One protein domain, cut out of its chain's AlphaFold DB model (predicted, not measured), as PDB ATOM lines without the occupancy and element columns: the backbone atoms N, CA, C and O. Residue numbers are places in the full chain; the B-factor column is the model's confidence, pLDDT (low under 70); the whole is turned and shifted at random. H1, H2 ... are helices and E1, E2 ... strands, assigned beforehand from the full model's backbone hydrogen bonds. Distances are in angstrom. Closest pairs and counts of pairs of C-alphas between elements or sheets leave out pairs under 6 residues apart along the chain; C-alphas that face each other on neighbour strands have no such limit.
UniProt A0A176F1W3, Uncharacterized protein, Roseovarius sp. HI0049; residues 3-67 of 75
ATOM      1  N   ILE A   3     106.433  97.342 149.975       89.69
ATOM      2  CA  ILE A   3     105.739  97.986 151.100       89.69
ATOM      3  C   ILE A   3     106.697  98.515 152.170       89.69
ATOM      4  O   ILE A   3     106.352  99.468 152.861       89.69
ATOM      5  N   ALA A   4     107.900  97.944 152.282       90.38
ATOM      6  CA  ALA A   4     108.938  98.390 153.210       90.38
ATOM      7  C   ALA A   4     110.336  97.965 152.739       90.38
ATOM      8  O   ALA A   4     110.485  97.114 151.855       90.38
ATOM      9  N   ARG A   5     111.362  98.560 153.345       91.38
ATOM     10  CA  ARG A   5     112.779  98.249 153.138       91.38
ATOM     11  C   ARG A   5     113.362  97.669 154.418       91.38
ATOM     12  O   ARG A   5     113.159  98.206 155.500       91.38
ATOM     13  N   LEU A   6     114.123  96.597 154.265       91.06
ATOM     14  CA  LEU A   6     114.921  95.984 155.314       91.06
ATOM     15  C   LEU A   6     116.346  96.512 155.171       91.06
ATOM     16  O   LEU A   6     116.952  96.429 154.096       91.06
ATOM     17  N   LEU A   7     116.853  97.097 156.243       91.12
ATOM     18  CA  LEU A   7     118.115  97.815 156.281       91.12
ATOM     19  C   LEU A   7     119.155  96.982 157.031       91.12
ATOM     20  O   LEU A   7     118.834  96.220 157.952       91.12
ATOM     21  N   GLY A   8     120.403  97.101 156.589       89.06
ATOM     22  CA  GLY A   8     121.540  96.476 157.256       89.06
ATOM     23  C   GLY A   8     121.983  97.267 158.480       89.06
ATOM     24  O   GLY A   8     121.270  98.144 158.961       89.06
ATOM     25  N   GLU A   9     123.188  96.964 158.959       87.06
ATOM     26  CA  GLU A   9     123.837  97.716 160.042       87.06
ATOM     27  C   GLU A   9     123.940  99.214 159.709       87.06
ATOM     28  O   GLU A   9     123.687 100.060 160.561       87.06
ATOM     29  N   ASP A  10     124.229  99.536 158.443       84.50
ATOM     30  CA  ASP A  10     124.098 100.891 157.914       84.50
ATOM     31  C   ASP A  10     122.647 101.138 157.446       84.50
ATOM     32  O   ASP A  10     122.216 100.530 156.456       84.50
ATOM     33  N   PRO A  11     121.893 102.057 158.084       77.69
ATOM     34  CA  PRO A  11     120.512 102.366 157.711       77.69
ATOM     35  C   PRO A  11     120.379 102.995 156.315       77.69
ATOM     36  O   PRO A  11     119.291 103.004 155.737       77.69
ATOM     37  N   ARG A  12     121.471 103.491 155.717       82.12
ATOM     38  CA  ARG A  12     121.476 103.961 154.320       82.12
ATOM     39  C   ARG A  12     121.515 102.807 153.324       82.12
ATOM     40  O   ARG A  12     121.169 102.988 152.154       82.12
ATOM     41  N   ARG A  13     121.907 101.609 153.765       85.19
ATOM     42  CA  ARG A  13     122.056 100.430 152.914       85.19
ATOM     43  C   ARG A  13     120.824  99.535 153.004       85.19
ATOM     44  O   ARG A  13     120.610  98.812 153.975       85.19
ATOM     45  N   THR A  14     120.044  99.514 151.925       90.31
ATOM     46  CA  THR A  14     118.947  98.549 151.780       90.31
ATOM     47  C   THR A  14     119.503  97.150 151.504       90.31
ATOM     48  O   THR A  14     120.135  96.902 150.474       90.31
ATOM     49  N   VAL A  15     119.254  96.231 152.435       91.62
ATOM     50  CA  VAL A  15     119.667  94.823 152.362       91.62
ATOM     51  C   VAL A  15     118.622  93.978 151.644       91.62
ATOM     52  O   VAL A  15     118.971  93.082 150.867       91.62
ATOM     53  N   ALA A  16     117.344  94.275 151.873       91.88
ATOM     54  CA  ALA A  16     116.245  93.623 151.183       91.88
ATOM     55  C   ALA A  16     115.007  94.518 151.101       91.88
ATOM     56  O   ALA A  16     114.860  95.502 151.820       91.88
ATOM     57  N   TRP A  17     114.088  94.143 150.227       92.06
ATOM     58  CA  TRP A  17     112.796  94.790 150.053       92.06
ATOM     59  C   TRP A  17     111.689  93.833 150.450       92.06
ATOM     60  O   TRP A  17     111.684  92.673 150.032       92.06
ATOM     61  N   LEU A  18     110.732  94.334 151.224       90.69
ATOM     62  CA  LEU A  18     109.529  93.601 151.572       90.69
ATOM     63  C   LEU A  18     108.434  93.910 150.553       90.69
ATOM     64  O   LEU A  18     108.071  95.068 150.330       90.69
ATOM     65  N   TYR A  19     107.885  92.862 149.957       90.06
ATOM     66  CA  TYR A  19     106.800  92.921 148.995       90.06
ATOM     67  C   TYR A  19     105.556  92.258 149.559       90.06
ATOM     68  O   TYR A  19     105.619  91.171 150.130       90.06
ATOM     69  N   ARG A  20     104.411  92.890 149.312       87.75
ATOM     70  CA  ARG A  20     103.104  92.268 149.497       87.75
ATOM     71  C   ARG A  20     102.586  91.761 148.158       87.75
ATOM     72  O   ARG A  20     102.561  92.517 147.174       87.75
ATOM     73  N   TRP A  21     102.182  90.499 148.156       86.19
ATOM     74  CA  TRP A  21     101.482  89.840 147.061       86.19
ATOM     75  C   TRP A  21      99.973  90.069 147.181       86.19
ATOM     76  O   TRP A  21      99.464  90.330 148.272       86.19
ATOM     77  N   GLU A  22      99.246  89.949 146.070       81.44
ATOM     78  CA  GLU A  22      97.783  90.120 146.058       81.44
ATOM     79  C   GLU A  22      97.065  89.083 146.930       81.44
ATOM     80  O   GLU A  22      96.071  89.397 147.580       81.44
ATOM     81  N   THR A  23      97.632  87.879 147.043       80.56
ATOM     82  CA  THR A  23      97.139  86.811 147.926       80.56
ATOM     83  C   THR A  23      97.251  87.156 149.414       80.56
ATOM     84  O   THR A  23      96.588  86.538 150.244       80.56
ATOM     85  N   GLY A  24      98.050  88.168 149.769       78.88
ATOM     86  CA  GLY A  24      98.347  88.543 151.151       78.88
ATOM     87  C   GLY A  24      99.654  87.968 151.693       78.88
ATOM     88  O   GLY A  24     100.029  88.322 152.806       78.88
ATOM     89  N   ASN A  25     100.364  87.148 150.912       83.19
ATOM     90  CA  ASN A  25     101.693  86.654 151.269       83.19
ATOM     91  C   ASN A  25     102.737  87.769 151.270       83.19
ATOM     92  O   ASN A  25     102.653  88.744 150.505       83.19
ATOM     93  N   LEU A  26     103.753  87.582 152.110       87.19
ATOM     94  CA  LEU A  26     104.908  88.463 152.180       87.19
ATOM     95  C   LEU A  26     106.105  87.821 151.481       87.19
ATOM     96  O   LEU A  26     106.499  86.698 151.769       87.19
ATOM     97  N   GLY A  27     106.704  88.563 150.555       86.81
ATOM     98  CA  GLY A  27     107.934  88.169 149.878       86.81
ATOM     99  C   GLY A  27     109.079  89.087 150.271       86.81
ATOM    100  O   GLY A  27     108.943  90.306 150.207       86.81
ATOM    101  N   ILE A  28     110.227  88.515 150.622       89.12
ATOM    102  CA  ILE A  28     111.457  89.277 150.859       89.12
ATOM    103  C   ILE A  28     112.360  89.124 149.641       89.12
ATOM    104  O   ILE A  28     112.756  88.016 149.277       89.12
ATOM    105  N   ARG A  29     112.707  90.245 149.012       89.81
ATOM    106  CA  ARG A  29     113.660  90.291 147.906       89.81
ATOM    107  C   ARG A  29     114.987  90.848 148.392       89.81
ATOM    108  O   ARG A  29     115.106  92.044 148.642       89.81
ATOM    109  N   TRP A  30     115.986  89.987 148.474       89.50
ATOM    110  CA  TRP A  30     117.345  90.361 148.850       89.50
ATOM    111  C   TRP A  30     118.023  91.164 147.738       89.50
ATOM    112  O   TRP A  30     117.977  90.777 146.570       89.50
ATOM    113  N   THR A  31     118.648  92.280 148.104       87.06
ATOM    114  CA  THR A  31     119.466  93.112 147.206       87.06
ATOM    115  C   THR A  31     120.947  93.029 147.534       87.06
ATOM    116  O   THR A  31     121.777  93.280 146.666       87.06
ATOM    117  N   SER A  32     121.286  92.656 148.767       79.56
ATOM    118  CA  SER A  32     122.658  92.436 149.211       79.56
ATOM    119  C   SER A  32     122.938  90.940 149.371       79.56
ATOM    120  O   SER A  32     122.069  90.176 149.790       79.56
ATOM    121  N   ALA A  33     124.169  90.522 149.056       76.50
ATOM    122  CA  ALA A  33     124.657  89.181 149.388       76.50
ATOM    123  C   ALA A  33     124.746  88.982 150.911       76.50
ATOM    124  O   ALA A  33     124.534  87.878 151.410       76.50
ATOM    125  N   ASP A  34     125.002  90.072 151.642       75.12
ATOM    126  CA  ASP A  34     124.895  90.106 153.093       75.12
ATOM    127  C   ASP A  34     123.415  90.150 153.484       75.12
ATOM    128  O   ASP A  34     122.735  91.145 153.232       75.12
ATOM    129  N   ARG A  35     122.914  89.042 154.038       77.94
ATOM    130  CA  ARG A  35     121.504  88.843 154.409       77.94
ATOM    131  C   ARG A  35     121.202  89.247 155.853       77.94
ATOM    132  O   ARG A  35     120.173  88.852 156.401       77.94
ATOM    133  N   ARG A  36     122.092  90.000 156.500       85.81
ATOM    134  CA  ARG A  36     121.864  90.491 157.861       85.81
ATOM    135  C   ARG A  36     120.986  91.734 157.839       85.81
ATOM    136  O   ARG A  36     121.372  92.775 157.317       85.81
ATOM    137  N   ILE A  37     119.802  91.600 158.419       89.31
ATOM    138  CA  ILE A  37     118.848  92.691 158.606       89.31
ATOM    139  C   ILE A  37     118.960  93.152 160.051       89.31
ATOM    140  O   ILE A  37     118.926  92.325 160.960       89.31
ATOM    141  N   PHE A  38     119.071  94.460 160.243       89.38
ATOM    142  CA  PHE A  38     119.123  95.070 161.566       89.38
ATOM    143  C   PHE A  38     117.869  95.879 161.853       89.38
ATOM    144  O   PHE A  38     117.341  95.796 162.954       89.38
ATOM    145  N   THR A  39     117.377  96.641 160.874       90.31
ATOM    146  CA  THR A  39     116.219  97.522 161.051       90.31
ATOM    147  C   THR A  39     115.280  97.470 159.850       90.31
ATOM    148  O   THR A  39     115.629  96.988 158.770       90.31
ATOM    149  N   ILE A  40     114.066  97.979 160.040       91.00
ATOM    150  CA  ILE A  40     113.102  98.247 158.971       91.00
ATOM    151  C   ILE A  40     112.921  99.760 158.810       91.00
ATOM    152  O   ILE A  40     112.928 100.497 159.793       91.00
ATOM    153  N   ASP A  41     112.774 100.236 157.573       89.12
ATOM    154  CA  ASP A  41     112.697 101.677 157.277       89.12
ATOM    155  C   ASP A  41     111.433 102.364 157.794       89.12
ATOM    156  O   ASP A  41     111.389 103.585 157.890       89.12
ATOM    157  N   ARG A  42     110.380 101.587 158.039       86.75
ATOM    158  CA  ARG A  42     109.093 102.079 158.514       86.75
ATOM    159  C   ARG A  42     108.374 101.000 159.301       86.75
ATOM    160  O   ARG A  42     108.548  99.807 159.046       86.75
ATOM    161  N   ARG A  43     107.484 101.421 160.194       85.69
ATOM    162  CA  ARG A  43     106.563 100.502 160.859       85.69
ATOM    163  C   ARG A  43     105.564  99.948 159.843       85.69
ATOM    164  O   ARG A  43     104.995 100.698 159.052       85.69
ATOM    165  N   LEU A  44     105.375  98.631 159.854       85.38
ATOM    166  CA  LEU A  44     104.368  97.990 159.017       85.38
ATOM    167  C   LEU A  44     102.980  98.208 159.596       85.38
ATOM    168  O   LEU A  44     102.793  98.215 160.814       85.38
ATOM    169  N   ASP A  45     102.019  98.350 158.694       86.25
ATOM    170  CA  ASP A  45     100.618  98.426 159.059       86.25
ATOM    171  C   ASP A  45     100.185  97.103 159.730       86.25
ATOM    172  O   ASP A  45     100.488  96.023 159.197       86.25
ATOM    173  N   PRO A  46      99.522  97.145 160.899       85.88
ATOM    174  CA  PRO A  46      99.081  95.942 161.599       85.88
ATOM    175  C   PRO A  46      98.184  95.042 160.738       85.88
ATOM    176  O   PRO A  46      98.267  93.819 160.871       85.88
ATOM    177  N   ASP A  47      97.406  95.595 159.802       87.69
ATOM    178  CA  ASP A  47      96.592  94.802 158.875       87.69
ATOM    179  C   ASP A  47      97.448  93.948 157.929       87.69
ATOM    180  O   ASP A  47      97.095  92.813 157.594       87.69
ATOM    181  N   VAL A  48      98.624  94.445 157.529       85.94
ATOM    182  CA  VAL A  48      99.568  93.688 156.693       85.94
ATOM    183  C   VAL A  48     100.128  92.493 157.463       85.94
ATOM    184  O   VAL A  48     100.201  91.391 156.915       85.94
ATOM    185  N   LEU A  49     100.482  92.689 158.734       85.62
ATOM    186  CA  LEU A  49     100.978  91.620 159.603       85.62
ATOM    187  C   LEU A  49      99.882  90.592 159.909       85.62
ATOM    188  O   LEU A  49     100.128  89.388 159.830       85.62
ATOM    189  N   ALA A  50      98.658  91.045 160.190       87.81
ATOM    190  CA  ALA A  50      97.509  90.169 160.396       87.81
ATOM    191  C   ALA A  50      97.225  89.311 159.155       87.81
ATOM    192  O   ALA A  50      97.006  88.102 159.267       87.81
ATOM    193  N   ARG A  51      97.301  89.904 157.956       86.56
ATOM    194  CA  ARG A  51      97.111  89.167 156.706       86.56
ATOM    195  C   ARG A  51      98.211  88.135 156.471       86.56
ATOM    196  O   ARG A  51      97.885  87.004 156.124       86.56
ATOM    197  N   ALA A  52      99.470  88.492 156.719       85.50
ATOM    198  CA  ALA A  52     100.602  87.573 156.615       85.50
ATOM    199  C   ALA A  52     100.444  86.365 157.554       85.50
ATOM    200  O   ALA A  52     100.593  85.218 157.139       85.50
ATOM    201  N   ARG A  53     100.038  86.610 158.807       86.06
ATOM    202  CA  ARG A  53      99.721  85.540 159.767       86.06
ATOM    203  C   ARG A  53      98.575  84.654 159.275       86.06
ATOM    204  O   ARG A  53      98.671  83.434 159.375       86.06
ATOM    205  N   SER A  54      97.526  85.246 158.702       87.94
ATOM    206  CA  SER A  54      96.364  84.513 158.183       87.94
ATOM    207  C   SER A  54      96.688  83.590 157.005       87.94
ATOM    208  O   SER A  54      95.971  82.611 156.816       87.94
ATOM    209  N   VAL A  55      97.720  83.889 156.210       85.00
ATOM    210  CA  VAL A  55      98.139  83.051 155.069       85.00
ATOM    211  C   VAL A  55      99.257  82.061 155.423       85.00
ATOM    212  O   VAL A  55      99.727  81.337 154.551       85.00
ATOM    213  N   GLY A  56      99.667  82.004 156.696       81.88
ATOM    214  CA  GLY A  56     100.662  81.053 157.202       81.88
ATOM    215  C   GLY A  56     102.094  81.588 157.296       81.88
ATOM    216  O   GLY A  56     102.970  80.873 157.778       81.88
ATOM    217  N   ASP A  57     102.344  82.854 156.948       85.25
ATOM    218  CA  ASP A  57     103.667  83.499 157.028       85.25
ATOM    219  C   ASP A  57     103.991  83.979 158.463       85.25
ATOM    220  O   ASP A  57     104.512  85.075 158.686       85.25
ATOM    221  N   LEU A  58     103.687  83.149 159.468       85.62
ATOM    222  CA  LEU A  58     103.847  83.458 160.897       85.62
ATOM    223  C   LEU A  58     105.290  83.835 161.256       85.62
ATOM    224  O   LEU A  58     105.511  84.803 161.979       85.62
ATOM    225  N   ALA A  59     106.269  83.097 160.724       86.06
ATOM    226  CA  ALA A  59     107.684  83.341 160.992       86.06
ATOM    227  C   ALA A  59     108.156  84.687 160.422       86.06
ATOM    228  O   ALA A  59     108.896  85.410 161.085       86.06
ATOM    229  N   ILE A  60     107.697  85.046 159.217       84.44
ATOM    230  CA  ILE A  60     108.030  86.329 158.587       84.44
ATOM    231  C   ILE A  60     107.356  87.468 159.352       84.44
ATOM    232  O   ILE A  60     108.011  88.461 159.649       84.44
ATOM    233  N   ALA A  61     106.078  87.326 159.713       87.31
ATOM    234  CA  ALA A  61     105.363  88.340 160.482       87.31
ATOM    235  C   ALA A  61     106.028  88.599 161.846       87.31
ATOM    236  O   ALA A  61     106.332  89.745 162.162       87.31
ATOM    237  N   ALA A  62     106.336  87.537 162.599       88.19
ATOM    238  CA  ALA A  62     107.008  87.643 163.892       88.19
ATOM    239  C   ALA A  62     108.417  88.247 163.767       88.19
ATOM    240  O   ALA A  62     108.807  89.085 164.578       88.19
ATOM    241  N   PHE A  63     109.170  87.860 162.732       87.94
ATOM    242  CA  PHE A  63     110.475  88.449 162.442       87.94
ATOM    243  C   PHE A  63     110.369  89.956 162.183       87.94
ATOM    244  O   PHE A  63     111.133  90.725 162.755       87.94
ATOM    245  N   LEU A  64     109.405  90.388 161.365       87.38
ATOM    246  CA  LEU A  64     109.211  91.801 161.034       87.38
ATOM    247  C   LEU A  64     108.747  92.636 162.235       87.38
ATOM    248  O   LEU A  64     109.138  93.793 162.342       87.38
ATOM    249  N   GLU A  65     107.946  92.071 163.139       87.12
ATOM    250  CA  GLU A  65     107.528  92.741 164.381       87.12
ATOM    251  C   GLU A  65     108.662  92.906 165.390       87.12
ATOM    252  O   GLU A  65     108.667  93.871 166.152       87.12
ATOM    253  N   ALA A  66     109.615  91.973 165.405       89.19
ATOM    254  CA  ALA A  66     110.774  92.038 166.286       89.19
ATOM    255  C   ALA A  66     111.840  93.037 165.800       89.19
ATOM    256  O   ALA A  66     112.729  93.400 166.574       89.19
ATOM    257  N   LEU A  67     111.780  93.473 164.536       88.62
ATOM    258  CA  LEU A  67     112.761  94.401 163.985       88.62
ATOM    259  C   LEU A  67     112.561  95.822 164.531       88.62
ATOM    260  O   LEU A  67     111.455  96.367 164.461       88.62
TER     261      LEU A  67
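Overview. This is residues 3 to 67 of the 75 residues of an uncharacterized protein of Roseovarius sp. HI0049 (UniProt A0A176F1W3). A small antiparallel sheet of three strands, E1, E2 and E3, has a helical hairpin of H1 and H2 packed beside it. The long stretch of residues 31 to 45 leads from E3 back past E1 to H1, and its residues 39 to 40 pair antiparallel with residues 6 to 7 of E1. The printed part has 65 residues, with two named helices and three named strands in the order E1, E2, E3, H1, H2, a mixed class of helices and strands. It is compact, with a radius of gyration of the C-alphas of 11.3 A, yet elongated in outline, spanning 32 by 18 by 17 A.

Along the chain. Find C-alpha 3 at (105.739, 97.986, 151.100), where E1, residues 3 to 7, begins and runs 13.4 A. E2, residues 14 to 20, runs 17.2 A from C-alpha 14 at (118.947, 98.549, 151.780). E3, residues 26 to 30, runs 13.0 A. Then look for H1, residues 46 to 54, 12.2 A long, and H2, residues 58 to 66, 12.3 A long, ending at C-alpha 66, (110.774, 92.038, 166.286).

Arrangement. The strands form a meander, each the antiparallel neighbour of the one before, with E1 and E3 as edge strands. In the hairpin of E1 and E2, find N 6 and O 16 at 2.8 A; in that of E2 and E3, N 17 and O 29 at 2.8 A. H1 only grazes the sheet with residues 48 to 53, and H2 only grazes it with residues 60 to 64. H1 and H2 touch, their closest C-alphas being those of Leu 49 and Ala 61, 5.5 A apart. They run opposite ways at a shallow tilt of 27 degrees. In both helices every O i to N i+4 pair is within hydrogen-bond range.

Size, cuts and confidence. The two C-alphas farthest apart are those of Asp 10 and Ser 54, at 32.2 A. The printed part has no cut. The link from E3 to H1, with 15 residues, is long. The mean pLDDT of the printed part is 86.5, and no printed residue is under 70.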